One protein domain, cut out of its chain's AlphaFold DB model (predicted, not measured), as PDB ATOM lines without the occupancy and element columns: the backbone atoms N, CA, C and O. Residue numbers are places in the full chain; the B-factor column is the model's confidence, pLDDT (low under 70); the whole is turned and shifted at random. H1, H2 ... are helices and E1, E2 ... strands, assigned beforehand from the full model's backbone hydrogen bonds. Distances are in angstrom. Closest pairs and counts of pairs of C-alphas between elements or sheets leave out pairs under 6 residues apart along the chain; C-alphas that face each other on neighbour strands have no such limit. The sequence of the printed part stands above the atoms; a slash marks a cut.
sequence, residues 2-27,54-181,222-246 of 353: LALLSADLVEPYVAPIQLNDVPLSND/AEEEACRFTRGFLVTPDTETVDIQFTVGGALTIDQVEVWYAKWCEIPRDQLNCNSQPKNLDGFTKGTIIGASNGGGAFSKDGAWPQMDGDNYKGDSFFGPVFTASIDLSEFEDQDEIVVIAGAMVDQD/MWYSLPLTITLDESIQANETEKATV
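Overview. This is residues 2 to 27, 54 to 181 and 222 to 246 of the 353 residues of the protein "Hypothetical protein" of Craspedostauros australis (UniProt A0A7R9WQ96). With little regular structure, this is two strongly twisted sheets partly face to face, E1 E3 E6 E5, antiparallel, and the branched, mixed E2 E4 E7 E8 E9, amid long loops; residues 142 to 147 stick out. The 179 printed residues, 70 in named elements, mostly strand, run H1 E1 H2 E2 E3 E4 E5 E6 E7 E8 E9. The whole is compact, radius of gyration of the C-alphas 16.5 A, spanning 48 by 41 by 26 A.

Along the chain. H1, residues 2 to 8, begins at C-alpha 2 (226.445, 135.071, 230.281). E1 is 13 to 19, H2 58 to 61, E2 64 to 67, E3 73 to 81, E4 85 to 95, 31.5 A long, E5 120 to 122, E6 154 to 160, E7 169 to 178, E8 222 to 224, and E9 228 to 232, ending at C-alpha 232 (183.750, 133.490, 226.003).

Arrangement. Within hydrogen-bond range are N 15 of E1 and O 79 of E3, 3.0 A; N 76 of E3 and O 157 of E6, 2.8 A; and, in the hairpin E5 and E6, N 122 and O 156, 2.8 A. E7 has E4 on one side, N 92 to O 173 2.8 A, and E8, N 176 to O 223 2.9 A, and E9, N 170 to O 230 2.8 A, on the other. E2 is parallel to E9, N 65 to O 229 2.8 A. Between the sheets, the closest C-alphas of E4 and E6, Val 91 and Ala 157, are 6.7 A apart. H2 only grazes the branched sheet; H1 is on neither. Each O i to N i+4 pair of H1 is within range; H2 is too short for one.

Size, cuts and confidence. Cuts separate C-alphas 27 and 54, 20.9 A, and 181 and 222, 14.2 A. The links E4 to E5 and E5 to E6 are long. Confidence is under 70 at, among others, residues 141 to 151.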
ATOM      1  N   LEU A   2     226.192 133.844 231.066       67.69
ATOM      2  CA  LEU A   2     226.445 135.071 230.281       67.69
ATOM      3  C   LEU A   2     225.880 135.019 228.850       67.69
ATOM      4  O   LEU A   2     225.239 135.969 228.434       67.69
ATOM      5  N   ALA A   3     226.024 133.887 228.152       69.81
ATOM      6  CA  ALA A   3     225.469 133.710 226.805       69.81
ATOM      7  C   ALA A   3     223.927 133.801 226.735       69.81
ATOM      8  O   ALA A   3     223.383 134.226 225.723       69.81
ATOM      9  N   LEU A   4     223.225 133.415 227.808       70.44
ATOM     10  CA  LEU A   4     221.761 133.527 227.878       70.44
ATOM     11  C   LEU A   4     221.351 134.974 228.168       70.44
ATOM     12  O   LEU A   4     220.479 135.501 227.498       70.44
ATOM     13  N   LEU A   5     222.067 135.652 229.071       72.38
ATOM     14  CA  LEU A   5     221.857 137.082 229.328       72.38
ATOM     15  C   LEU A   5     222.119 137.934 228.078       72.38
ATOM     16  O   LEU A   5     221.418 138.911 227.841       72.38
ATOM     17  N   SER A   6     223.112 137.568 227.262       75.06
ATOM     18  CA  SER A   6     223.345 138.249 225.988       75.06
ATOM     19  C   SER A   6     222.261 137.960 224.956       75.06
ATOM     20  O   SER A   6     222.023 138.821 224.123       75.06
ATOM     21  N   ALA A   7     221.614 136.791 224.993       77.19
ATOM     22  CA  ALA A   7     220.499 136.498 224.095       77.19
ATOM     23  C   ALA A   7     219.295 137.398 224.415       77.19
ATOM     24  O   ALA A   7     218.783 138.051 223.510       77.19
ATOM     25  N   ASP A   8     218.951 137.547 225.699       78.12
ATOM     26  CA  ASP A   8     217.896 138.471 226.143       78.12
ATOM     27  C   ASP A   8     218.216 139.924 225.738       78.12
ATOM     28  O   ASP A   8     217.355 140.670 225.278       78.12
ATOM     29  N   LEU A   9     219.484 140.339 225.842       83.25
ATOM     30  CA  LEU A   9     219.923 141.676 225.418       83.25
ATOM     31  C   LEU A   9     219.979 141.859 223.892       83.25
ATOM     32  O   LEU A   9     220.150 142.976 223.413       83.25
ATOM     33  N   VAL A  10     219.859 140.796 223.100       83.69
ATOM     34  CA  VAL A  10     219.781 140.907 221.638       83.69
ATOM     35  C   VAL A  10     218.322 140.993 221.215       83.69
ATOM     36  O   VAL A  10     217.962 141.903 220.469       83.69
ATOM     37  N   GLU A  11     217.472 140.135 221.773       88.06
ATOM     38  CA  GLU A  11     216.071 139.987 221.387       88.06
ATOM     39  C   GLU A  11     215.155 140.272 222.590       88.06
ATOM     40  O   GLU A  11     214.934 139.388 223.420       88.06
ATOM     41  N   PRO A  12     214.645 141.513 222.733       92.12
ATOM     42  CA  PRO A  12     213.611 141.807 223.711       92.12
ATOM     43  C   PRO A  12     212.407 140.897 223.498       92.12
ATOM     44  O   PRO A  12     212.060 140.551 222.368       92.12
ATOM     45  N   TYR A  13     211.723 140.572 224.582       93.75
ATOM     46  CA  TYR A  13     210.492 139.799 224.519       93.75
ATOM     47  C   TYR A  13     209.406 140.454 225.355       93.75
ATOM     48  O   TYR A  13     209.680 141.129 226.349       93.75
ATOM     49  N   VAL A  14     208.161 140.211 224.958       95.25
ATOM     50  CA  VAL A  14     206.972 140.587 225.721       95.25
ATOM     51  C   VAL A  14     206.228 139.312 226.076       95.25
ATOM     52  O   VAL A  14     205.998 138.464 225.215       95.25
ATOM     53  N   ALA A  15     205.867 139.155 227.345       94.31
ATOM     54  CA  ALA A  15     205.220 137.943 227.827       94.31
ATOM     55  C   ALA A  15     204.045 138.280 228.752       94.31
ATOM     56  O   ALA A  15     204.266 138.853 229.819       94.31
ATOM     57  N   PRO A  16     202.807 137.905 228.384       94.06
ATOM     58  CA  PRO A  16     201.690 137.841 229.313       94.06
ATOM     59  C   PRO A  16     202.014 136.895 230.468       94.06
ATOM     60  O   PRO A  16     202.415 135.752 230.224       94.06
ATOM     61  N   ILE A  17     201.825 137.374 231.697       92.88
ATOM     62  CA  ILE A  17     202.109 136.646 232.940       92.88
ATOM     63  C   ILE A  17     200.879 136.467 233.836       92.88
ATOM     64  O   ILE A  17     200.924 135.631 234.733       92.88
ATOM     65  N   GLN A  18     199.797 137.223 233.629       91.75
ATOM     66  CA  GLN A  18     198.585 137.118 234.447       91.75
ATOM     67  C   GLN A  18     197.352 137.621 233.685       91.75
ATOM     68  O   GLN A  18     197.473 138.553 232.891       91.75
ATOM     69  N   LEU A  19     196.179 137.043 233.956       92.62
ATOM     70  CA  LEU A  19     194.872 137.535 233.501       92.62
ATOM     71  C   LEU A  19     193.875 137.484 234.670       92.62
ATOM     72  O   LEU A  19     193.706 136.415 235.250       92.62
ATOM     73  N   ASN A  20     193.230 138.604 235.021       90.62
ATOM     74  CA  ASN A  20     192.276 138.713 236.141       90.62
ATOM     75  C   ASN A  20     192.764 138.006 237.421       90.62
ATOM     76  O   ASN A  20     192.104 137.122 237.956       90.62
ATOM     77  N   ASP A  21     193.968 138.362 237.865       87.62
ATOM     78  CA  ASP A  21     194.669 137.778 239.015       87.62
ATOM     79  C   ASP A  21     195.131 136.321 238.880       87.62
ATOM     80  O   ASP A  21     195.858 135.825 239.746       87.62
ATOM     81  N   VAL A  22     194.835 135.645 237.774       86.62
ATOM     82  CA  VAL A  22     195.268 134.264 237.581       86.62
ATOM     83  C   VAL A  22     196.600 134.210 236.830       86.62
ATOM     84  O   VAL A  22     196.690 134.708 235.702       86.62
ATOM     85  N   PRO A  23     197.662 133.650 237.440       89.00
ATOM     86  CA  PRO A  23     198.981 133.612 236.829       89.00
ATOM     87  C   PRO A  23     198.999 132.687 235.614       89.00
ATOM     88  O   PRO A  23     198.407 131.609 235.611       89.00
ATOM     89  N   LEU A  24     199.743 133.106 234.602       86.44
ATOM     90  CA  LEU A  24     200.051 132.319 233.424       86.44
ATOM     91  C   LEU A  24     201.320 131.511 233.645       86.44
ATOM     92  O   LEU A  24     202.324 132.029 234.143       86.44
ATOM     93  N   SER A  25     201.316 130.261 233.183       83.44
ATOM     94  CA  SER A  25     202.570 129.548 233.009       83.44
ATOM     95  C   SER A  25     203.373 130.216 231.879       83.44
ATOM     96  O   SER A  25     202.833 130.641 230.853       83.44
ATOM     97  N   ASN A  26     204.681 130.357 232.095       70.75
ATOM     98  CA  ASN A  26     205.636 130.784 231.069       70.75
ATOM     99  C   ASN A  26     206.273 129.565 230.383       70.75
ATOM    100  O   ASN A  26     207.421 129.647 229.940       70.75
ATOM    101  N   ASP A  27     205.591 128.414 230.361       62.50
ATOM    102  CA  ASP A  27     206.183 127.214 229.782       62.50
ATOM    103  C   ASP A  27     206.296 127.364 228.260       62.50
ATOM    104  O   ASP A  27     205.348 127.725 227.561       62.50
ATOM    105  N   ALA A  54     197.539 122.857 209.853       65.44
ATOM    106  CA  ALA A  54     197.449 122.837 211.318       65.44
ATOM    107  C   ALA A  54     198.528 123.707 211.998       65.44
ATOM    108  O   ALA A  54     198.350 124.147 213.130       65.44
ATOM    109  N   GLU A  55     199.626 123.985 211.292       68.00
ATOM    110  CA  GLU A  55     200.720 124.846 211.745       68.00
ATOM    111  C   GLU A  55     200.321 126.329 211.830       68.00
ATOM    112  O   GLU A  55     200.790 127.035 212.720       68.00
ATOM    113  N   GLU A  56     199.434 126.809 210.952       67.00
ATOM    114  CA  GLU A  56     199.052 128.231 210.887       67.00
ATOM    115  C   GLU A  56     198.170 128.673 212.063       67.00
ATOM    116  O   GLU A  56     198.102 129.863 212.361       67.00
ATOM    117  N   GLU A  57     197.538 127.728 212.767       74.62
ATOM    118  CA  GLU A  57     196.705 128.000 213.945       74.62
ATOM    119  C   GLU A  57     197.348 127.514 215.251       74.62
ATOM    120  O   GLU A  57     196.713 127.545 216.303       74.62
ATOM    121  N   ALA A  58     198.616 127.086 215.230       77.19
ATOM    122  CA  ALA A  58     199.227 126.461 216.398       77.19
ATOM    123  C   ALA A  58     199.186 127.371 217.639       77.19
ATOM    124  O   ALA A  58     198.748 126.951 218.711       77.19
ATOM    125  N   CYS A  59     199.547 128.651 217.496       85.56
ATOM    126  CA  CYS A  59     199.569 129.584 218.627       85.56
ATOM    127  C   CYS A  59     198.180 129.895 219.201       85.56
ATOM    128  O   CYS A  59     198.090 130.138 220.405       85.56
ATOM    129  N   ARG A  60     197.109 129.799 218.398       87.62
ATOM    130  CA  ARG A  60     195.715 130.008 218.831       87.62
ATOM    131  C   ARG A  60     195.340 129.107 220.009       87.62
ATOM    132  O   ARG A  60     194.599 129.537 220.887       87.62
ATOM    133  N   PHE A  61     195.906 127.900 220.065       81.50
ATOM    134  CA  PHE A  61     195.612 126.898 221.098       81.50
ATOM    135  C   PHE A  61     196.761 126.665 222.088       81.50
ATOM    136  O   PHE A  61     196.678 125.773 222.934       81.50
ATOM    137  N   THR A  62     197.857 127.424 221.986       79.38
ATOM    138  CA  THR A  62     198.978 127.282 222.935       79.38
ATOM    139  C   THR A  62     198.646 127.879 224.291       79.38
ATOM    140  O   THR A  62     198.942 127.273 225.316       79.38
ATOM    141  N   ARG A  63     198.023 129.059 224.303       85.81
ATOM    142  CA  ARG A  63     197.677 129.784 225.521       85.81
ATOM    143  C   ARG A  63     196.280 130.335 225.356       85.81
ATOM    144  O   ARG A  63     196.057 131.209 224.520       85.81
ATOM    145  N   GLY A  64     195.355 129.851 226.167       87.88
ATOM    146  CA  GLY A  64     194.073 130.510 226.233       87.88
ATOM    147  C   GLY A  64     193.342 130.338 227.540       87.88
ATOM    148  O   GLY A  64     193.789 129.622 228.434       87.88
ATOM    149  N   PHE A  65     192.251 131.076 227.629       89.38
ATOM    150  CA  PHE A  65     191.455 131.271 228.819       89.38
ATOM    151  C   PHE A  65     189.991 131.185 228.480       89.38
ATOM    152  O   PHE A  65     189.588 131.589 227.394       89.38
ATOM    153  N   LEU A  66     189.207 130.740 229.452       90.81
ATOM    154  CA  LEU A  66     187.771 130.800 229.348       90.81
ATOM    155  C   LEU A  66     187.250 131.866 230.312       90.81
ATOM    156  O   LEU A  66     187.582 131.887 231.500       90.81
ATOM    157  N   VAL A  67     186.467 132.788 229.777       91.25
ATOM    158  CA  VAL A  67     185.904 133.913 230.518       91.25
ATOM    159  C   VAL A  67     184.392 133.848 230.377       91.25
ATOM    160  O   VAL A  67     183.870 133.451 229.336       91.25
ATOM    161  N   THR A  68     183.668 134.187 231.439       90.56
ATOM    162  CA  THR A  68     182.210 134.206 231.361       90.56
ATOM    163  C   THR A  68     181.748 135.403 230.522       90.56
ATOM    164  O   THR A  68     182.311 136.491 230.669       90.56
ATOM    165  N   PRO A  69     180.727 135.259 229.659       90.38
ATOM    166  CA  PRO A  69     180.302 136.342 228.762       90.38
ATOM    167  C   PRO A  69     179.750 137.595 229.464       90.38
ATOM    168  O   PRO A  69     179.622 138.641 228.840       90.38
ATOM    169  N   ASP A  70     179.426 137.523 230.760       89.81
ATOM    170  CA  ASP A  70     179.032 138.679 231.580       89.81
ATOM    171  C   ASP A  70     180.228 139.535 232.045       89.81
ATOM    172  O   ASP A  70     180.052 140.592 232.658       89.81
ATOM    173  N   THR A  71     181.452 139.094 231.761       91.06
ATOM    174  CA  THR A  71     182.669 139.840 232.066       91.06
ATOM    175  C   THR A  71     182.890 140.931 231.024       91.06
ATOM    176  O   THR A  71     183.418 140.684 229.950       91.06
ATOM    177  N   GLU A  72     182.527 142.166 231.372       95.06
ATOM    178  CA  GLU A  72     182.712 143.331 230.491       95.06
ATOM    179  C   GLU A  72     184.185 143.689 230.266       95.06
ATOM    180  O   GLU A  72     184.538 144.203 229.214       95.06
ATOM    181  N   THR A  73     185.053 143.466 231.255       96.12
ATOM    182  CA  THR A  73     186.468 143.859 231.184       96.12
ATOM    183  C   THR A  73     187.375 142.803 231.792       96.12
ATOM    184  O   THR A  73     187.019 142.151 232.778       96.12
ATOM    185  N   VAL A  74     188.561 142.649 231.206       95.50
ATOM    186  CA  VAL A  74     189.620 141.784 231.731       95.50
ATOM    187  C   VAL A  74     190.937 142.535 231.814       95.50
ATOM    188  O   VAL A  74     191.321 143.248 230.886       95.50
ATOM    189  N   ASP A  75     191.649 142.336 232.916       96.12
ATOM    190  CA  ASP A  75     192.952 142.931 233.155       96.12
ATOM    191  C   ASP A  75     194.050 141.906 232.867       96.12
ATOM    192  O   ASP A  75     194.100 140.823 233.455       96.12
ATOM    193  N   ILE A  76     194.952 142.259 231.959       95.75
ATOM    194  CA  ILE A  76     196.133 141.479 231.602       95.75
ATOM    195  C   ILE A  76     197.371 142.120 232.218       95.75
ATOM    196  O   ILE A  76     197.586 143.329 232.103       95.75
ATOM    197  N   GLN A  77     198.217 141.301 232.838       95.31
ATOM    198  CA  GLN A  77     199.556 141.710 233.242       95.31
ATOM    199  C   GLN A  77     200.595 141.029 232.367       95.31
ATOM    200  O   GLN A  77     200.500 139.838 232.053       95.31
ATOM    201  N   PHE A  78     201.605 141.789 231.969       95.81
ATOM    202  CA  PHE A  78     202.669 141.325 231.093       95.81
ATOM    203  C   PHE A  78     204.004 141.956 231.477       95.81
ATOM    204  O   PHE A  78     204.060 143.026 232.079       95.81
ATOM    205  N   THR A  79     205.091 141.275 231.127       95.62
ATOM    206  CA  THR A  79     206.458 141.757 231.337       95.62
ATOM    207  C   THR A  79     207.168 142.019 230.017       95.62
ATOM    208  O   THR A  79     206.824 141.429 228.988       95.62
ATOM    209  N   VAL A  80     208.172 142.893 230.066       95.31
ATOM    210  CA  VAL A  80     209.101 143.166 228.968       95.31
ATOM    211  C   VAL A  80     210.514 142.786 229.406       95.31
ATOM    212  O   VAL A  80     211.117 143.433 230.266       95.31
ATOM    213  N   GLY A  81     211.054 141.728 228.808       93.38
ATOM    214  CA  GLY A  81     212.413 141.256 229.053       93.38
ATOM    215  C   GLY A  81     213.408 141.755 228.009       93.38
ATOM    216  O   GLY A  81     213.033 142.161 226.912       93.38
ATOM    217  N   GLY A  82     214.699 141.743 228.351       92.38
ATOM    218  CA  GLY A  82     215.779 142.056 227.404       92.38
ATOM    219  C   GLY A  82     215.991 143.537 227.057       92.38
ATOM    220  O   GLY A  82     217.003 143.887 226.445       92.38
ATOM    221  N   ALA A  83     215.072 144.413 227.461       94.25
ATOM    222  CA  ALA A  83     215.167 145.862 227.294       94.25
ATOM    223  C   ALA A  83     216.053 146.513 228.370       94.25
ATOM    224  O   ALA A  83     216.123 146.024 229.505       94.25
ATOM    225  N   LEU A  84     216.692 147.643 228.052       94.50
ATOM    226  CA  LEU A  84     217.260 148.538 229.068       94.50
ATOM    227  C   LEU A  84     216.284 149.671 229.367       94.50
ATOM    228  O   LEU A  84     216.010 149.961 230.535       94.50
ATOM    229  N   THR A  85     215.731 150.272 228.320       95.81
ATOM    230  CA  THR A  85     214.666 151.272 228.385       95.81
ATOM    231  C   THR A  85     213.445 150.754 227.637       95.81
ATOM    232  O   THR A  85     213.541 150.129 226.584       95.81
ATOM    233  N   ILE A  86     212.274 150.965 228.223       97.44
ATOM    234  CA  ILE A  86     210.987 150.611 227.634       97.44
ATOM    235  C   ILE A  86     210.285 151.928 227.374       97.44
ATOM    236  O   ILE A  86     209.796 152.571 228.302       97.44
ATOM    237  N   ASP A  87     210.285 152.354 226.120       97.62
ATOM    238  CA  ASP A  87     209.765 153.655 225.715       97.62
ATOM    239  C   ASP A  87     208.237 153.676 225.719       97.62
ATOM    240  O   ASP A  87     207.624 154.684 226.082       97.62
ATOM    241  N   GLN A  88     207.627 152.560 225.316       98.00
ATOM    242  CA  GLN A  88     206.183 152.432 225.186       98.00
ATOM    243  C   GLN A  88     205.746 150.974 225.301       98.00
ATOM    244  O   GLN A  88     206.387 150.087 224.743       98.00
ATOM    245  N   VAL A  89     204.613 150.739 225.960       98.44
ATOM    246  CA  VAL A  89     203.888 149.463 225.911       98.44
ATOM    247  C   VAL A  89     202.473 149.651 225.388       98.44
ATOM    248  O   VAL A  89     201.861 150.708 225.562       98.44
ATOM    249  N   GLU A  90     201.950 148.616 224.745       98.38
ATOM    250  CA  GLU A  90     200.605 148.586 224.181       98.38
ATOM    251  C   GLU A  90     200.005 147.187 224.309       98.38
ATOM    252  O   GLU A  90     200.725 146.194 224.338       98.38
ATOM    253  N   VAL A  91     198.679 147.104 224.351       98.44
ATOM    254  CA  VAL A  91     197.945 145.841 224.241       98.44
ATOM    255  C   VAL A  91     196.916 145.997 223.139       98.44
ATOM    256  O   VAL A  91     196.285 147.047 223.016       98.44
ATOM    257  N   TRP A  92     196.771 144.956 222.336       98.44
ATOM    258  CA  TRP A  92     195.901 144.907 221.175       98.44
ATOM    259  C   TRP A  92     195.067 143.640 221.236       98.44
ATOM    260  O   TRP A  92     195.574 142.592 221.633       98.44
ATOM    261  N   TYR A  93     193.802 143.728 220.848       98.38
ATOM    262  CA  TYR A  93     192.907 142.583 220.835       98.38
ATOM    263  C   TYR A  93     191.918 142.642 219.674       98.38
ATOM    264  O   TYR A  93     191.608 143.718 219.168       98.38
ATOM    265  N   ALA A  94     191.462 141.481 219.221       97.75
ATOM    266  CA  ALA A  94     190.507 141.349 218.126       97.75
ATOM    267  C   ALA A  94     189.827 139.984 218.171       97.75
ATOM    268  O   ALA A  94     190.311 139.070 218.834       97.75
ATOM    269  N   LYS A  95     188.757 139.795 217.402       96.88
ATOM    270  CA  LYS A  95     188.199 138.461 217.169       96.88
ATOM    271  C   LYS A  95     189.122 137.681 216.234       96.88
ATOM    272  O   LYS A  95     189.450 138.169 215.153       96.88
ATOM    273  N   TRP A  96     189.504 136.454 216.595       93.94
ATOM    274  CA  TRP A  96     190.387 135.605 215.774       93.94
ATOM    275  C   TRP A  96     189.909 135.481 214.323       93.94
ATOM    276  O   TRP A  96     190.705 135.481 213.391       93.94
ATOM    277  N   CYS A  97     188.593 135.428 214.133       92.12
ATOM    278  CA  CYS A  97     187.956 135.248 212.834       92.12
ATOM    279  C   CYS A  97     187.943 136.483 211.932       92.12
ATOM    280  O   CYS A  97     187.613 136.366 210.751       92.12
ATOM    281  N   GLU A  98     188.271 137.653 212.471       94.38
ATOM    282  CA  GLU A  98     188.299 138.910 211.722       94.38
ATOM    283  C   GLU A  98     189.709 139.278 211.264       94.38
ATOM    284  O   GLU A  98     189.865 140.116 210.376       94.38
ATOM    285  N   ILE A  99     190.733 138.623 211.821       93.31
ATOM    286  CA  ILE A  99     192.128 138.904 211.502       93.31
ATOM    287  C   ILE A  99     192.575 138.092 210.279       93.31
ATOM    288  O   ILE A  99     192.533 136.858 210.296       93.31
ATOM    289  N   PRO A 100     193.041 138.756 209.205       92.06
ATOM    290  CA  PRO A 100     193.652 138.082 208.071       92.06
ATOM    291  C   PRO A 100     194.849 137.219 208.489       92.06
ATOM    292  O   PRO A 100     195.715 137.637 209.259       92.06
ATOM    293  N   ARG A 101     194.954 136.014 207.923       86.69
ATOM    294  CA  ARG A 101     196.048 135.083 208.253       86.69
ATOM    295  C   ARG A 101     197.429 135.611 207.878       86.69
ATOM    296  O   ARG A 101     198.412 135.284 208.527       86.69
ATOM    297  N   ASP A 102     197.536 136.430 206.838       89.44
ATOM    298  CA  ASP A 102     198.807 137.047 206.448       89.44
ATOM    299  C   ASP A 102     199.270 138.137 207.429       89.44
ATOM    300  O   ASP A 102     200.452 138.505 207.425       89.44
ATOM    301  N   GLN A 103     198.357 138.616 208.278       92.81
ATOM    302  CA  GLN A 103     198.632 139.544 209.365       92.81
ATOM    303  C   GLN A 103     199.058 138.817 210.646       92.81
ATOM    304  O   GLN A 103     199.984 139.287 211.305       92.81
ATOM    305  N   LEU A 104     198.446 137.670 210.972       91.69
ATOM    306  CA  LEU A 104     198.796 136.851 212.137       91.69
ATOM    307  C   LEU A 104     198.768 135.350 211.797       91.69
ATOM    308  O   LEU A 104     197.703 134.759 211.659       91.69
ATOM    309  N   ASN A 105     199.950 134.733 211.696       87.31
ATOM    310  CA  ASN A 105     200.126 133.331 211.275       87.31
ATOM    311  C   ASN A 105     200.888 132.459 212.286       87.31
ATOM    312  O   ASN A 105     201.456 131.441 211.896       87.31
ATOM    313  N   CYS A 106     200.996 132.900 213.543       86.19
ATOM    314  CA  CYS A 106     201.707 132.216 214.635       86.19
ATOM    315  C   CYS A 106     203.225 131.994 214.460       86.19
ATOM    316  O   CYS A 106     203.917 131.758 215.445       86.19
ATOM    317  N   ASN A 107     203.756 132.115 213.243       85.44
ATOM    318  CA  ASN A 107     205.154 131.860 212.893       85.44
ATOM    319  C   ASN A 107     205.973 133.145 212.767       85.44
ATOM    320  O   ASN A 107     207.202 133.135 212.843       85.44
ATOM    321  N   SER A 108     205.295 134.266 212.541       87.88
ATOM    322  CA  SER A 108     205.910 135.576 212.405       87.88
ATOM    323  C   SER A 108     205.178 136.612 213.246       87.88
ATOM    324  O   SER A 108     203.992 136.482 213.542       87.88
ATOM    325  N   GLN A 109     205.920 137.640 213.646       90.00
ATOM    326  CA  GLN A 109     205.365 138.800 214.331       90.00
ATOM    327  C   GLN A 109     204.373 139.520 213.407       90.00
ATOM    328  O   GLN A 109     204.626 139.587 212.196       90.00
ATOM    329  N   PRO A 110     203.283 140.084 213.949       92.69
ATOM    330  CA  PRO A 110     202.299 140.772 213.132       92.69
ATOM    331  C   PRO A 110     202.929 141.966 212.407       92.69
ATOM    332  O   PRO A 110     203.666 142.761 212.993       92.69
ATOM    333  N   LYS A 111     202.653 142.082 211.102       88.56
ATOM    334  CA  LYS A 111     203.205 143.157 210.251       88.56
ATOM    335  C   LYS A 111     202.510 144.496 210.478       88.56
ATOM    336  O   LYS A 111     203.134 145.545 210.359       88.56
ATOM    337  N   ASN A 112     201.213 144.444 210.747       93.88
ATOM    338  CA  ASN A 112     200.369 145.571 211.106       93.88
ATOM    339  C   ASN A 112     199.285 145.073 212.072       93.88
ATOM    340  O   ASN A 112     199.119 143.868 212.270       93.88
ATOM    341  N   LEU A 113     198.567 146.009 212.678       95.62
ATOM    342  CA  LEU A 113     197.503 145.739 213.642       95.62
ATOM    343  C   LEU A 113     196.178 146.340 213.158       95.62
ATOM    344  O   LEU A 113     195.335 146.735 213.957       95.62
ATOM    345  N   ASP A 114     195.992 146.423 211.838       96.31
ATOM    346  CA  ASP A 114     194.726 146.868 211.262       96.31
ATOM    347  C   ASP A 114     193.626 145.869 211.656       96.31
ATOM    348  O   ASP A 114     193.834 144.658 211.615       96.31
ATOM    349  N   GLY A 115     192.470 146.364 212.102       95.44
ATOM    350  CA  GLY A 115     191.388 145.518 212.623       95.44
ATOM    351  C   GLY A 115     191.538 145.098 214.090       95.44
ATOM    352  O   GLY A 115     190.604 144.526 214.639       95.44
ATOM    353  N   PHE A 116     192.655 145.422 214.751       97.81
ATOM    354  CA  PHE A 116     192.768 145.277 216.201       97.81
ATOM    355  C   PHE A 116     192.245 146.515 216.928       97.81
ATOM    356  O   PHE A 116     192.493 147.657 216.531       97.81
ATOM    357  N   THR A 117     191.596 146.278 218.062       98.19
ATOM    358  CA  THR A 117     191.244 147.298 219.045       98.19
ATOM    359  C   THR A 117     192.382 147.441 220.051       98.19
ATOM    360  O   THR A 117     192.991 146.463 220.488       98.19
ATOM    361  N   LYS A 118     192.708 148.685 220.413       98.31
ATOM    362  CA  LYS A 118     193.759 148.981 221.390       98.31
ATOM    363  C   LYS A 118     193.189 148.921 222.808       98.31
ATOM    364  O   LYS A 118     192.249 149.647 223.120       98.31
ATOM    365  N   GLY A 119     193.788 148.097 223.662       98.12
ATOM    366  CA  GLY A 119     193.496 148.037 225.094       98.12
ATOM    367  C   GLY A 119     193.985 149.275 225.851       98.12
ATOM    368  O   GLY A 119     194.800 150.063 225.360       98.12
ATOM    369  N   THR A 120     193.499 149.444 227.077       98.31
ATOM    370  CA  THR A 120     193.830 150.596 227.925       98.31
ATOM    371  C   THR A 120     194.944 150.236 228.897       98.31
ATOM    372  O   THR A 120     194.734 149.428 229.794       98.31
ATOM    373  N   ILE A 121     196.122 150.851 228.768       97.88
ATOM    374  CA  ILE A 121     197.203 150.671 229.751       97.88
ATOM    375  C   ILE A 121     196.785 151.268 231.101       97.88
ATOM    376  O   ILE A 121     196.386 152.432 231.174       97.88
ATOM    377  N   ILE A 122     196.910 150.478 232.167       95.81
ATOM    378  CA  ILE A 122     196.683 150.892 233.552       95.81
ATOM    379  C   ILE A 122     198.046 151.186 234.189       95.81
ATOM    380  O   ILE A 122     198.915 150.322 234.264       95.81
ATOM    381  N   GLY A 123     198.230 152.411 234.682       94.75
ATOM    382  CA  GLY A 123     199.467 152.821 235.350       94.75
ATOM    383  C   GLY A 123     200.531 153.333 234.379       94.75
ATOM    384  O   GLY A 123     200.271 154.241 233.587       94.75
ATOM    385  N   ALA A 124     201.758 152.822 234.493       95.94
ATOM    386  CA  ALA A 124     202.878 153.278 233.677       95.94
ATOM    387  C   ALA A 124     202.825 152.669 232.270       95.94
ATOM    388  O   ALA A 124     202.620 151.472 232.108       95.94
ATOM    389  N   SER A 125     203.065 153.490 231.248       97.00
ATOM    390  CA  SER A 125     203.159 153.053 229.848       97.00
ATOM    391  C   SER A 125     204.600 152.957 229.339       97.00
ATOM    392  O   SER A 125     204.812 152.766 228.147       97.00
ATOM    393  N   ASN A 126     205.577 153.167 230.217       97.50
ATOM    394  CA  ASN A 126     207.010 153.123 229.950       97.50
ATOM    395  C   ASN A 126     207.745 152.630 231.201       97.50
ATOM    396  O   ASN A 126     207.140 152.505 232.270       97.50
ATOM    397  N   GLY A 127     209.025 152.303 231.056       96.19
ATOM    398  CA  GLY A 127     209.753 151.612 232.106       96.19
ATOM    399  C   GLY A 127     211.251 151.472 231.888       96.19
ATOM    400  O   GLY A 127     211.811 151.855 230.861       96.19
ATOM    401  N   GLY A 128     211.902 150.878 232.877       95.44
ATOM    402  CA  GLY A 128     213.248 150.334 232.784       95.44
ATOM    403  C   GLY A 128     213.166 148.815 232.808       95.44
ATOM    404  O   GLY A 128     212.441 148.247 233.623       95.44
ATOM    405  N   GLY A 129     213.901 148.145 231.923       93.50
ATOM    406  CA  GLY A 129     214.016 146.689 231.978       93.50
ATOM    407  C   GLY A 129     214.935 146.220 233.111       93.50
ATOM    408  O   GLY A 129     215.553 147.020 233.815       93.50
ATOM    409  N   ALA A 130     215.083 144.903 233.268       90.38
ATOM    410  CA  ALA A 130     215.950 144.312 234.298       90.38
ATOM    411  C   ALA A 130     217.427 144.745 234.190       90.38
ATOM    412  O   ALA A 130     218.148 144.744 235.186       90.38
ATOM    413  N   PHE A 131     217.867 145.140 232.993       88.88
ATOM    414  CA  PHE A 131     219.223 145.625 232.720       88.88
ATOM    415  C   PHE A 131     219.352 147.154 232.787       88.88
ATOM    416  O   PHE A 131     220.426 147.692 232.513       88.88
ATOM    417  N   SER A 132     218.275 147.868 233.128       92.38
ATOM    418  CA  SER A 132     218.317 149.318 233.291       92.38
ATOM    419  C   SER A 132     219.232 149.713 234.448       92.38
ATOM    420  O   SER A 132     219.290 149.035 235.474       92.38
ATOM    421  N   LYS A 133     219.899 150.867 234.328       90.94
ATOM    422  CA  LYS A 133     220.733 151.429 235.406       90.94
ATOM    423  C   LYS A 133     219.939 151.659 236.701       90.94
ATOM    424  O   LYS A 133     220.507 151.589 237.786       90.94
ATOM    425  N   ASP A 134     218.645 151.946 236.558       89.88
ATOM    426  CA  ASP A 134     217.724 152.253 237.653       89.88
ATOM    427  C   ASP A 134     216.963 150.993 238.124       89.88
ATOM    428  O   ASP A 134     216.143 151.066 239.037       89.88
ATOM    429  N   GLY A 135     217.261 149.831 237.528       89.94
ATOM    430  CA  GLY A 135     216.564 148.568 237.753       89.94
ATOM    431  C   GLY A 135     215.229 148.461 237.009       89.94
ATOM    432  O   GLY A 135     214.817 149.369 236.286       89.94
ATOM    433  N   ALA A 136     214.556 147.324 237.194       91.44
ATOM    434  CA  ALA A 136     213.252 147.070 236.593       91.44
ATOM    435  C   ALA A 136     212.156 147.950 237.219       91.44
ATOM    436  O   ALA A 136     211.958 147.928 238.440       91.44
ATOM    437  N   TRP A 137     211.419 148.678 236.380       92.56
ATOM    438  CA  TRP A 137     210.212 149.421 236.752       92.56
ATOM    439  C   TRP A 137     209.293 149.607 235.528       92.56
ATOM    440  O   TRP A 137     209.816 149.683 234.416       92.56
ATOM    441  N   PRO A 138     207.960 149.706 235.680       91.38
ATOM    442  CA  PRO A 138     207.180 149.650 236.921       91.38
ATOM    443  C   PRO A 138     207.287 148.304 237.654       91.38
ATOM    444  O   PRO A 138     207.546 147.259 237.058       91.38
ATOM    445  N   GLN A 139     207.126 148.358 238.975       82.44
ATOM    446  CA  GLN A 139     206.958 147.180 239.831       82.44
ATOM    447  C   GLN A 139     205.461 147.027 240.121       82.44
ATOM    448  O   GLN A 139     204.759 148.036 240.156       82.44
ATOM    449  N   MET A 140     204.968 145.800 240.320       73.94
ATOM    450  CA  MET A 140     203.568 145.591 240.713       73.94
ATOM    451  C   MET A 140     203.264 146.378 242.003       73.94
ATOM    452  O   MET A 140     203.975 146.234 243.001       73.94
ATOM    453  N   ASP A 141     202.211 147.202 241.979       64.56
ATOM    454  CA  ASP A 141     201.723 147.932 243.152       64.56
ATOM    455  C   ASP A 141     201.090 146.935 244.137       64.56
ATOM    456  O   ASP A 141     199.966 146.471 243.964       64.56
ATOM    457  N   GLY A 142     201.845 146.570 245.174       56.09
ATOM    458  CA  GLY A 142     201.423 145.594 246.176       56.09
ATOM    459  C   GLY A 142     202.559 145.254 247.133       56.09
ATOM    460  O   GLY A 142     203.397 144.408 246.845       56.09
ATOM    461  N   ASP A 143     202.603 145.984 248.247       45.31
ATOM    462  CA  ASP A 143     203.395 145.788 249.465       45.31
ATOM    463  C   ASP A 143     204.554 144.757 249.435       45.31
ATOM    464  O   ASP A 143     204.376 143.546 249.527       45.31
ATOM    465  N   ASN A 144     205.783 145.280 249.523       42.22
ATOM    466  CA  ASN A 144     206.998 144.600 250.002       42.22
ATOM    467  C   ASN A 144     207.751 143.628 249.082       42.22
ATOM    468  O   ASN A 144     208.754 143.073 249.544       42.22
ATOM    469  N   TYR A 145     207.435 143.499 247.793       48.41
ATOM    470  CA  TYR A 145     208.355 142.821 246.866       48.41
ATOM    471  C   TYR A 145     209.538 143.727 246.458       48.41
ATOM    472  O   TYR A 145     209.782 144.012 245.296       48.41
ATOM    473  N   LYS A 146     210.339 144.154 247.450       46.03
ATOM    474  CA  LYS A 146     211.732 144.614 247.257       46.03
ATOM    475  C   LYS A 146     212.702 143.437 247.053       46.03
ATOM    476  O   LYS A 146     213.909 143.592 247.230       46.03
ATOM    477  N   GLY A 147     212.183 142.241 246.781       48.84
ATOM    478  CA  GLY A 147     212.988 141.123 246.311       48.84
ATOM    479  C   GLY A 147     213.170 141.284 244.814       48.84
ATOM    480  O   GLY A 147     212.186 141.565 244.138       48.84
ATOM    481  N   ASP A 148     214.405 141.139 244.332       52.88
ATOM    482  CA  ASP A 148     214.770 141.133 242.915       52.88
ATOM    483  C   ASP A 148     213.699 140.409 242.089       52.88
ATOM    484  O   ASP A 148     213.664 139.175 242.043       52.88
ATOM    485  N   SER A 149     212.780 141.168 241.481       58.72
ATOM    486  CA  SER A 149     211.794 140.589 240.582       58.72
ATOM    487  C   SER A 149     212.568 140.163 239.348       58.72
ATOM    488  O   SER A 149     212.833 140.952 238.441       58.72
ATOM    489  N   PHE A 150     213.001 138.904 239.356       64.62
ATOM    490  CA  PHE A 150     213.751 138.291 238.266       64.62
ATOM    491  C   PHE A 150     212.987 138.383 236.937       64.62
ATOM    492  O   PHE A 150     213.581 138.313 235.867       64.62
ATOM    493  N   PHE A 151     211.669 138.576 237.014       69.94
ATOM    494  CA  PHE A 151     210.754 138.643 235.886       69.94
ATOM    495  C   PHE A 151     210.722 139.999 235.177       69.94
ATOM    496  O   PHE A 151     210.018 140.113 234.181       69.94
ATOM    497  N   GLY A 152     211.482 141.001 235.629       88.12
ATOM    498  CA  GLY A 152     211.513 142.319 234.994       88.12
ATOM    499  C   GLY A 152     210.320 143.211 235.373       88.12
ATOM    500  O   GLY A 152     209.642 142.943 236.371       88.12
ATOM    501  N   PRO A 153     210.113 144.319 234.643       93.88
ATOM    502  CA  PRO A 153     209.027 145.258 234.902       93.88
ATOM    503  C   PRO A 153     207.677 144.659 234.522       93.88
ATOM    504  O   PRO A 153     207.569 143.973 233.509       93.88
ATOM    505  N   VAL A 154     206.644 144.948 235.310       94.25
ATOM    506  CA  VAL A 154     205.295 144.419 235.080       94.25
ATOM    507  C   VAL A 154     204.343 145.550 234.737       94.25
ATOM    508  O   VAL A 154     204.168 146.484 235.514       94.25
ATOM    509  N   PHE A 155     203.709 145.424 233.581       96.06
ATOM    510  CA  PHE A 155     202.712 146.347 233.069       96.06
ATOM    511  C   PHE A 155     201.330 145.717 233.154       96.06
ATOM    512  O   PHE A 155     201.189 144.499 233.025       96.06
ATOM    513  N   THR A 156     200.315 146.557 233.316       96.81
ATOM    514  CA  THR A 156     198.915 146.142 233.362       96.81
ATOM    515  C   THR A 156     198.140 146.859 232.267       96.81
ATOM    516  O   THR A 156     198.362 148.041 232.001       96.81
ATOM    517  N   ALA A 157     197.220 146.157 231.623       97.75
ATOM    518  CA  ALA A 157     196.275 146.742 230.689       97.75
ATOM    519  C   ALA A 157     194.889 146.135 230.885       97.75
ATOM    520  O   ALA A 157     194.778 144.978 231.267       97.75
ATOM    521  N   SER A 158     193.859 146.912 230.578       97.88
ATOM    522  CA  SER A 158     192.469 146.477 230.564       97.88
ATOM    523  C   SER A 158     191.978 146.318 229.131       97.88
ATOM    524  O   SER A 158     192.289 147.141 228.258       97.88
ATOM    525  N   ILE A 159     191.208 145.267 228.896       97.88
ATOM    526  CA  ILE A 159     190.598 144.922 227.616       97.88
ATOM    527  C   ILE A 159     189.086 144.943 227.810       97.88
ATOM    528  O   ILE A 159     188.579 144.327 228.746       97.88
ATOM    529  N   ASP A 160     188.385 145.646 226.924       98.06
ATOM    530  CA  ASP A 160     186.924 145.692 226.902       98.06
ATOM    531  C   ASP A 160     186.395 144.521 226.074       98.06
ATOM    532  O   ASP A 160     186.710 144.401 224.887       98.06
ATOM    533  N   LEU A 161     185.629 143.648 226.726       97.06
ATOM    534  CA  LEU A 161     185.014 142.470 226.134       97.06
ATOM    535  C   LEU A 161     183.518 142.659 225.833       97.06
ATOM    536  O   LEU A 161     182.880 141.735 225.337       97.06
ATOM    537  N   SER A 162     182.948 143.837 226.103       97.06
ATOM    538  CA  SER A 162     181.504 144.087 225.974       97.06
ATOM    539  C   SER A 162     180.956 143.976 224.543       97.06
ATOM    540  O   SER A 162     179.744 143.856 224.360       97.06
ATOM    541  N   GLU A 163     181.828 144.012 223.532       96.94
ATOM    542  CA  GLU A 163     181.464 143.888 222.115       96.94
ATOM    543  C   GLU A 163     181.447 142.437 221.603       96.94
ATOM    544  O   GLU A 163     181.023 142.208 220.469       96.94
ATOM    545  N   PHE A 164     181.897 141.462 222.400       96.31
ATOM    546  CA  PHE A 164     181.994 140.062 221.979       96.31
ATOM    547  C   PHE A 164     180.827 139.221 222.499       96.31
ATOM    548  O   PHE A 164     180.255 139.488 223.556       96.31
ATOM    549  N   GLU A 165     180.473 138.190 221.736       95.38
ATOM    550  CA  GLU A 165     179.360 137.286 222.040       95.38
ATOM    551  C   GLU A 165     179.855 135.954 222.633       95.38
ATOM    552  O   GLU A 165     181.044 135.636 222.598       95.38
ATOM    553  N   ASP A 166     178.942 135.149 223.186       93.75
ATOM    554  CA  ASP A 166     179.263 133.783 223.625       93.75
ATOM    555  C   ASP A 166     179.908 132.971 222.488       93.75
ATOM    556  O   ASP A 166     179.521 133.083 221.323       93.75
ATOM    557  N   GLN A 167     180.886 132.134 222.840       92.19
ATOM    558  CA  GLN A 167     181.746 131.362 221.935       92.19
ATOM    559  C   GLN A 167     182.696 132.189 221.060       92.19
ATOM    560  O   GLN A 167     183.397 131.616 220.219       92.19
ATOM    561  N   ASP A 168     182.773 133.509 221.244       94.62
ATOM    562  CA  ASP A 168     183.786 134.297 220.558       94.62
ATOM    563  C   ASP A 168     185.177 133.969 221.083       94.62
ATOM    564  O   ASP A 168     185.429 133.891 222.286       94.62
ATOM    565  N   GLU A 169     186.101 133.807 220.140       94.69
ATOM    566  CA  GLU A 169     187.513 133.658 220.424       94.69
ATOM    567  C   GLU A 169     188.241 134.954 220.088       94.69
ATOM    568  O   GLU A 169     188.244 135.432 218.948       94.69
ATOM    569  N   ILE A 170     188.895 135.499 221.097       96.62
ATOM    570  CA  ILE A 170     189.499 136.818 221.092       96.62
ATOM    571  C   ILE A 170     191.003 136.626 221.187       96.62
ATOM    572  O   ILE A 170     191.511 136.021 222.130       96.62
ATOM    573  N   VAL A 171     191.729 137.133 220.202       96.56
ATOM    574  CA  VAL A 171     193.181 137.200 220.241       96.56
ATOM    575  C   VAL A 171     193.616 138.430 221.020       96.56
ATOM    576  O   VAL A 171     193.090 139.515 220.802       96.56
ATOM    577  N   VAL A 172     194.604 138.273 221.895       97.38
ATOM    578  CA  VAL A 172     195.233 139.342 222.670       97.38
ATOM    579  C   VAL A 172     196.741 139.301 222.452       97.38
ATOM    580  O   VAL A 172     197.376 138.253 222.576       97.38
ATOM    581  N   ILE A 173     197.331 140.452 222.138       97.44
ATOM    582  CA  ILE A 173     198.762 140.618 221.879       97.44
ATOM    583  C   ILE A 173     199.266 141.824 222.670       97.44
ATOM    584  O   ILE A 173     198.771 142.939 222.508       97.44
ATOM    585  N   ALA A 174     200.279 141.615 223.507       97.88
ATOM    586  CA  ALA A 174     201.006 142.701 224.153       97.88
ATOM    587  C   ALA A 174     202.203 143.109 223.285       97.88
ATOM    588  O   ALA A 174     202.834 142.263 222.654       97.88
ATOM    589  N   GLY A 175     202.519 144.398 223.247       97.94
ATOM    590  CA  GLY A 175     203.599 144.970 222.453       97.94
ATOM    591  C   GLY A 175     204.448 145.946 223.259       97.94
ATOM    592  O   GLY A 175     203.942 146.631 224.148       97.94
ATOM    593  N   ALA A 176     205.735 146.032 222.932       97.88
ATOM    594  CA  ALA A 176     206.650 147.000 223.519       97.88
ATOM    595  C   ALA A 176     207.582 147.614 222.469       97.88
ATOM    596  O   ALA A 176     208.093 146.924 221.586       97.88
ATOM    597  N   MET A 177     207.832 148.909 222.617       97.50
ATOM    598  CA  MET A 177     208.894 149.647 221.945       97.50
ATOM    599  C   MET A 177     209.998 149.916 222.965       97.50
ATOM    600  O   MET A 177     209.713 150.370 224.076       97.50
ATOM    601  N   VAL A 178     211.242 149.601 222.611       96.50
ATOM    602  CA  VAL A 178     212.360 149.577 223.566       96.50
ATOM    603  C   VAL A 178     213.609 150.227 222.990       96.50
ATOM    604  O   VAL A 178     213.816 150.189 221.776       96.50
ATOM    605  N   ASP A 179     214.453 150.771 223.863       95.44
ATOM    606  CA  ASP A 179     215.775 151.316 223.547       95.44
ATOM    607  C   ASP A 179     215.795 152.350 222.398       95.44
ATOM    608  O   ASP A 179     216.767 152.453 221.644       95.44
ATOM    609  N   GLN A 180     214.723 153.137 222.232       95.12
ATOM    610  CA  GLN A 180     214.615 154.105 221.129       95.12
ATOM    611  C   GLN A 180     215.578 155.283 221.268       95.12
ATOM    612  O   GLN A 180     215.950 155.911 220.272       95.12
ATOM    613  N   ASP A 181     216.044 155.570 222.481       91.94
ATOM    614  CA  ASP A 181     217.067 156.579 222.727       91.94
ATOM    615  C   ASP A 181     218.402 156.231 222.042       91.94
ATOM    616  O   ASP A 181     219.146 157.138 221.650       91.94
ATOM    617  N   MET A 222     208.694 147.504 217.132       96.44
ATOM    618  CA  MET A 222     207.761 146.885 218.067       96.44
ATOM    619  C   MET A 222     208.085 145.405 218.249       96.44
ATOM    620  O   MET A 222     208.324 144.685 217.275       96.44
ATOM    621  N   TRP A 223     208.047 144.968 219.502       95.56
ATOM    622  CA  TRP A 223     208.222 143.589 219.936       95.56
ATOM    623  C   TRP A 223     206.896 143.096 220.491       95.56
ATOM    624  O   TRP A 223     206.412 143.665 221.466       95.56
ATOM    625  N   TYR A 224     206.300 142.076 219.879       96.69
ATOM    626  CA  TYR A 224     205.011 141.539 220.299       96.69
ATOM    627  C   TYR A 224     205.152 140.191 220.995       96.69
ATOM    628  O   TYR A 224     206.030 139.381 220.677       96.69
ATOM    629  N   SER A 225     204.251 139.945 221.938       95.31
ATOM    630  CA  SER A 225     204.132 138.664 222.613       95.31
ATOM    631  C   SER A 225     203.612 137.574 221.685       95.31
ATOM    632  O   SER A 225     203.024 137.842 220.636       95.31
ATOM    633  N   LEU A 226     203.752 136.324 222.126       92.88
ATOM    634  CA  LEU A 226     202.913 135.258 221.589       92.88
ATOM    635  C   LEU A 226     201.432 135.615 221.818       92.88
ATOM    636  O   LEU A 226     201.112 136.149 222.891       92.88
ATOM    637  N   PRO A 227     200.550 135.347 220.839       94.25
ATOM    638  CA  PRO A 227     199.122 135.572 220.997       94.25
ATOM    639  C   PRO A 227     198.548 134.778 222.168       94.25
ATOM    640  O   PRO A 227     198.914 133.624 222.397       94.25
ATOM    641  N   LEU A 228     197.641 135.416 222.895       94.06
ATOM    642  CA  LEU A 228     196.829 134.808 223.934       94.06
ATOM    643  C   LEU A 228     195.381 134.740 223.448       94.06
ATOM    644  O   LEU A 228     194.867 135.735 222.948       94.06
ATOM    645  N   THR A 229     194.717 133.602 223.622       94.88
ATOM    646  CA  THR A 229     193.309 133.434 223.240       94.88
ATOM    647  C   THR A 229     192.396 133.548 224.454       94.88
ATOM    648  O   THR A 229     192.591 132.860 225.448       94.88
ATOM    649  N   ILE A 230     191.369 134.380 224.387       95.00
ATOM    650  CA  ILE A 230     190.282 134.418 225.367       95.00
ATOM    651  C   ILE A 230     189.032 133.901 224.669       95.00
ATOM    652  O   ILE A 230     188.655 134.431 223.632       95.00
ATOM    653  N   THR A 231     188.403 132.873 225.217       94.38
ATOM    654  CA  THR A 231     187.137 132.339 224.723       94.38
ATOM    655  C   THR A 231     186.038 132.686 225.711       94.38
ATOM    656  O   THR A 231     186.181 132.445 226.913       94.38
ATOM    657  N   LEU A 232     184.949 133.255 225.209       93.38
ATOM    658  CA  LEU A 232     183.750 133.490 226.003       93.38
ATOM    659  C   LEU A 232     182.908 132.211 226.040       93.38
ATOM    660  O   LEU A 232     182.615 131.656 224.986       93.38
ATOM    661  N   ASP A 233     182.559 131.715 227.228       90.94
ATOM    662  CA  ASP A 233     181.789 130.467 227.362       90.94
ATOM    663  C   ASP A 233     180.769 130.536 228.511       90.94
ATOM    664  O   ASP A 233     181.131 130.508 229.693       90.94
ATOM    665  N   GLU A 234     179.475 130.598 228.172       88.88
ATOM    666  CA  GLU A 234     178.357 130.563 229.134       88.88
ATOM    667  C   GLU A 234     178.306 129.275 229.970       88.88
ATOM    668  O   GLU A 234     177.710 129.254 231.053       88.88
ATOM    669  N   SER A 235     178.890 128.173 229.486       85.19
ATOM    670  CA  SER A 235     178.826 126.883 230.179       85.19
ATOM    671  C   SER A 235     179.627 126.866 231.484       85.19
ATOM    672  O   SER A 235     179.410 126.007 232.351       85.19
ATOM    673  N   ILE A 236     180.511 127.846 231.662       80.19
ATOM    674  CA  ILE A 236     181.300 128.024 232.869       80.19
ATOM    675  C   ILE A 236     180.430 128.705 233.908       80.19
ATOM    676  O   ILE A 236     180.204 129.912 233.891       80.19
ATOM    677  N   GLN A 237     179.958 127.909 234.864       70.12
ATOM    678  CA  GLN A 237     179.374 128.445 236.085       70.12
ATOM    679  C   GLN A 237     180.494 129.090 236.902       70.12
ATOM    680  O   GLN A 237     181.114 128.430 237.737       70.12
ATOM    681  N   ALA A 238     180.777 130.368 236.643       62.97
ATOM    682  CA  ALA A 238     181.613 131.152 237.535       62.97
ATOM    683  C   ALA A 238     180.991 131.099 238.931       62.97
ATOM    684  O   ALA A 238     179.820 131.431 239.134       62.97
ATOM    685  N   ASN A 239     181.778 130.672 239.917       70.75
ATOM    686  CA  ASN A 239     181.440 130.991 241.293       70.75
ATOM    687  C   ASN A 239     181.397 132.522 241.384       70.75
ATOM    688  O   ASN A 239     182.315 133.167 240.891       70.75
ATOM    689  N   GLU A 240     180.374 133.107 242.019       66.31
ATOM    690  CA  GLU A 240     180.139 134.570 242.054       66.31
ATOM    691  C   GLU A 240     181.366 135.414 242.481       66.31
ATOM    692  O   GLU A 240     181.404 136.624 242.258       66.31
ATOM    693  N   THR A 241     182.371 134.795 243.105       68.00
ATOM    694  CA  THR A 241     183.635 135.412 243.524       68.00
ATOM    695  C   THR A 241     184.784 135.349 242.511       68.00
ATOM    696  O   THR A 241     185.726 136.119 242.665       68.00
ATOM    697  N   GLU A 242     184.741 134.489 241.492       68.38
ATOM    698  CA  GLU A 242     185.801 134.335 240.482       68.38
ATOM    699  C   GLU A 242     185.212 134.543 239.082       68.38
ATOM    700  O   GLU A 242     184.635 133.637 238.489       68.38
ATOM    701  N   LYS A 243     185.359 135.761 238.547       63.66
ATOM    702  CA  LYS A 243     184.837 136.149 237.222       63.66
ATOM    703  C   LYS A 243     185.592 135.528 236.034       63.66
ATOM    704  O   LYS A 243     185.239 135.760 234.888       63.66
ATOM    705  N   ALA A 244     186.650 134.763 236.283       66.56
ATOM    706  CA  ALA A 244     187.405 134.079 235.242       66.56
ATOM    707  C   ALA A 244     187.867 132.717 235.759       66.56
ATOM    708  O   ALA A 244     188.459 132.630 236.833       66.56
ATOM    709  N   THR A 245     187.609 131.657 234.990       69.12
ATOM    710  CA  THR A 245     188.172 130.332 235.266       69.12
ATOM    711  C   THR A 245     189.259 130.059 234.248       69.12
ATOM    712  O   THR A 245     189.014 129.933 233.052       69.12
ATOM    713  N   VAL A 246     190.487 129.940 234.727       64.12
ATOM    714  CA  VAL A 246     191.610 129.646 233.847       64.12
ATOM    715  C   VAL A 246     191.667 128.166 233.558       64.12
ATOM    716  O   VAL A 246     191.883 127.349 234.451       64.12
TER     717      VAL A 246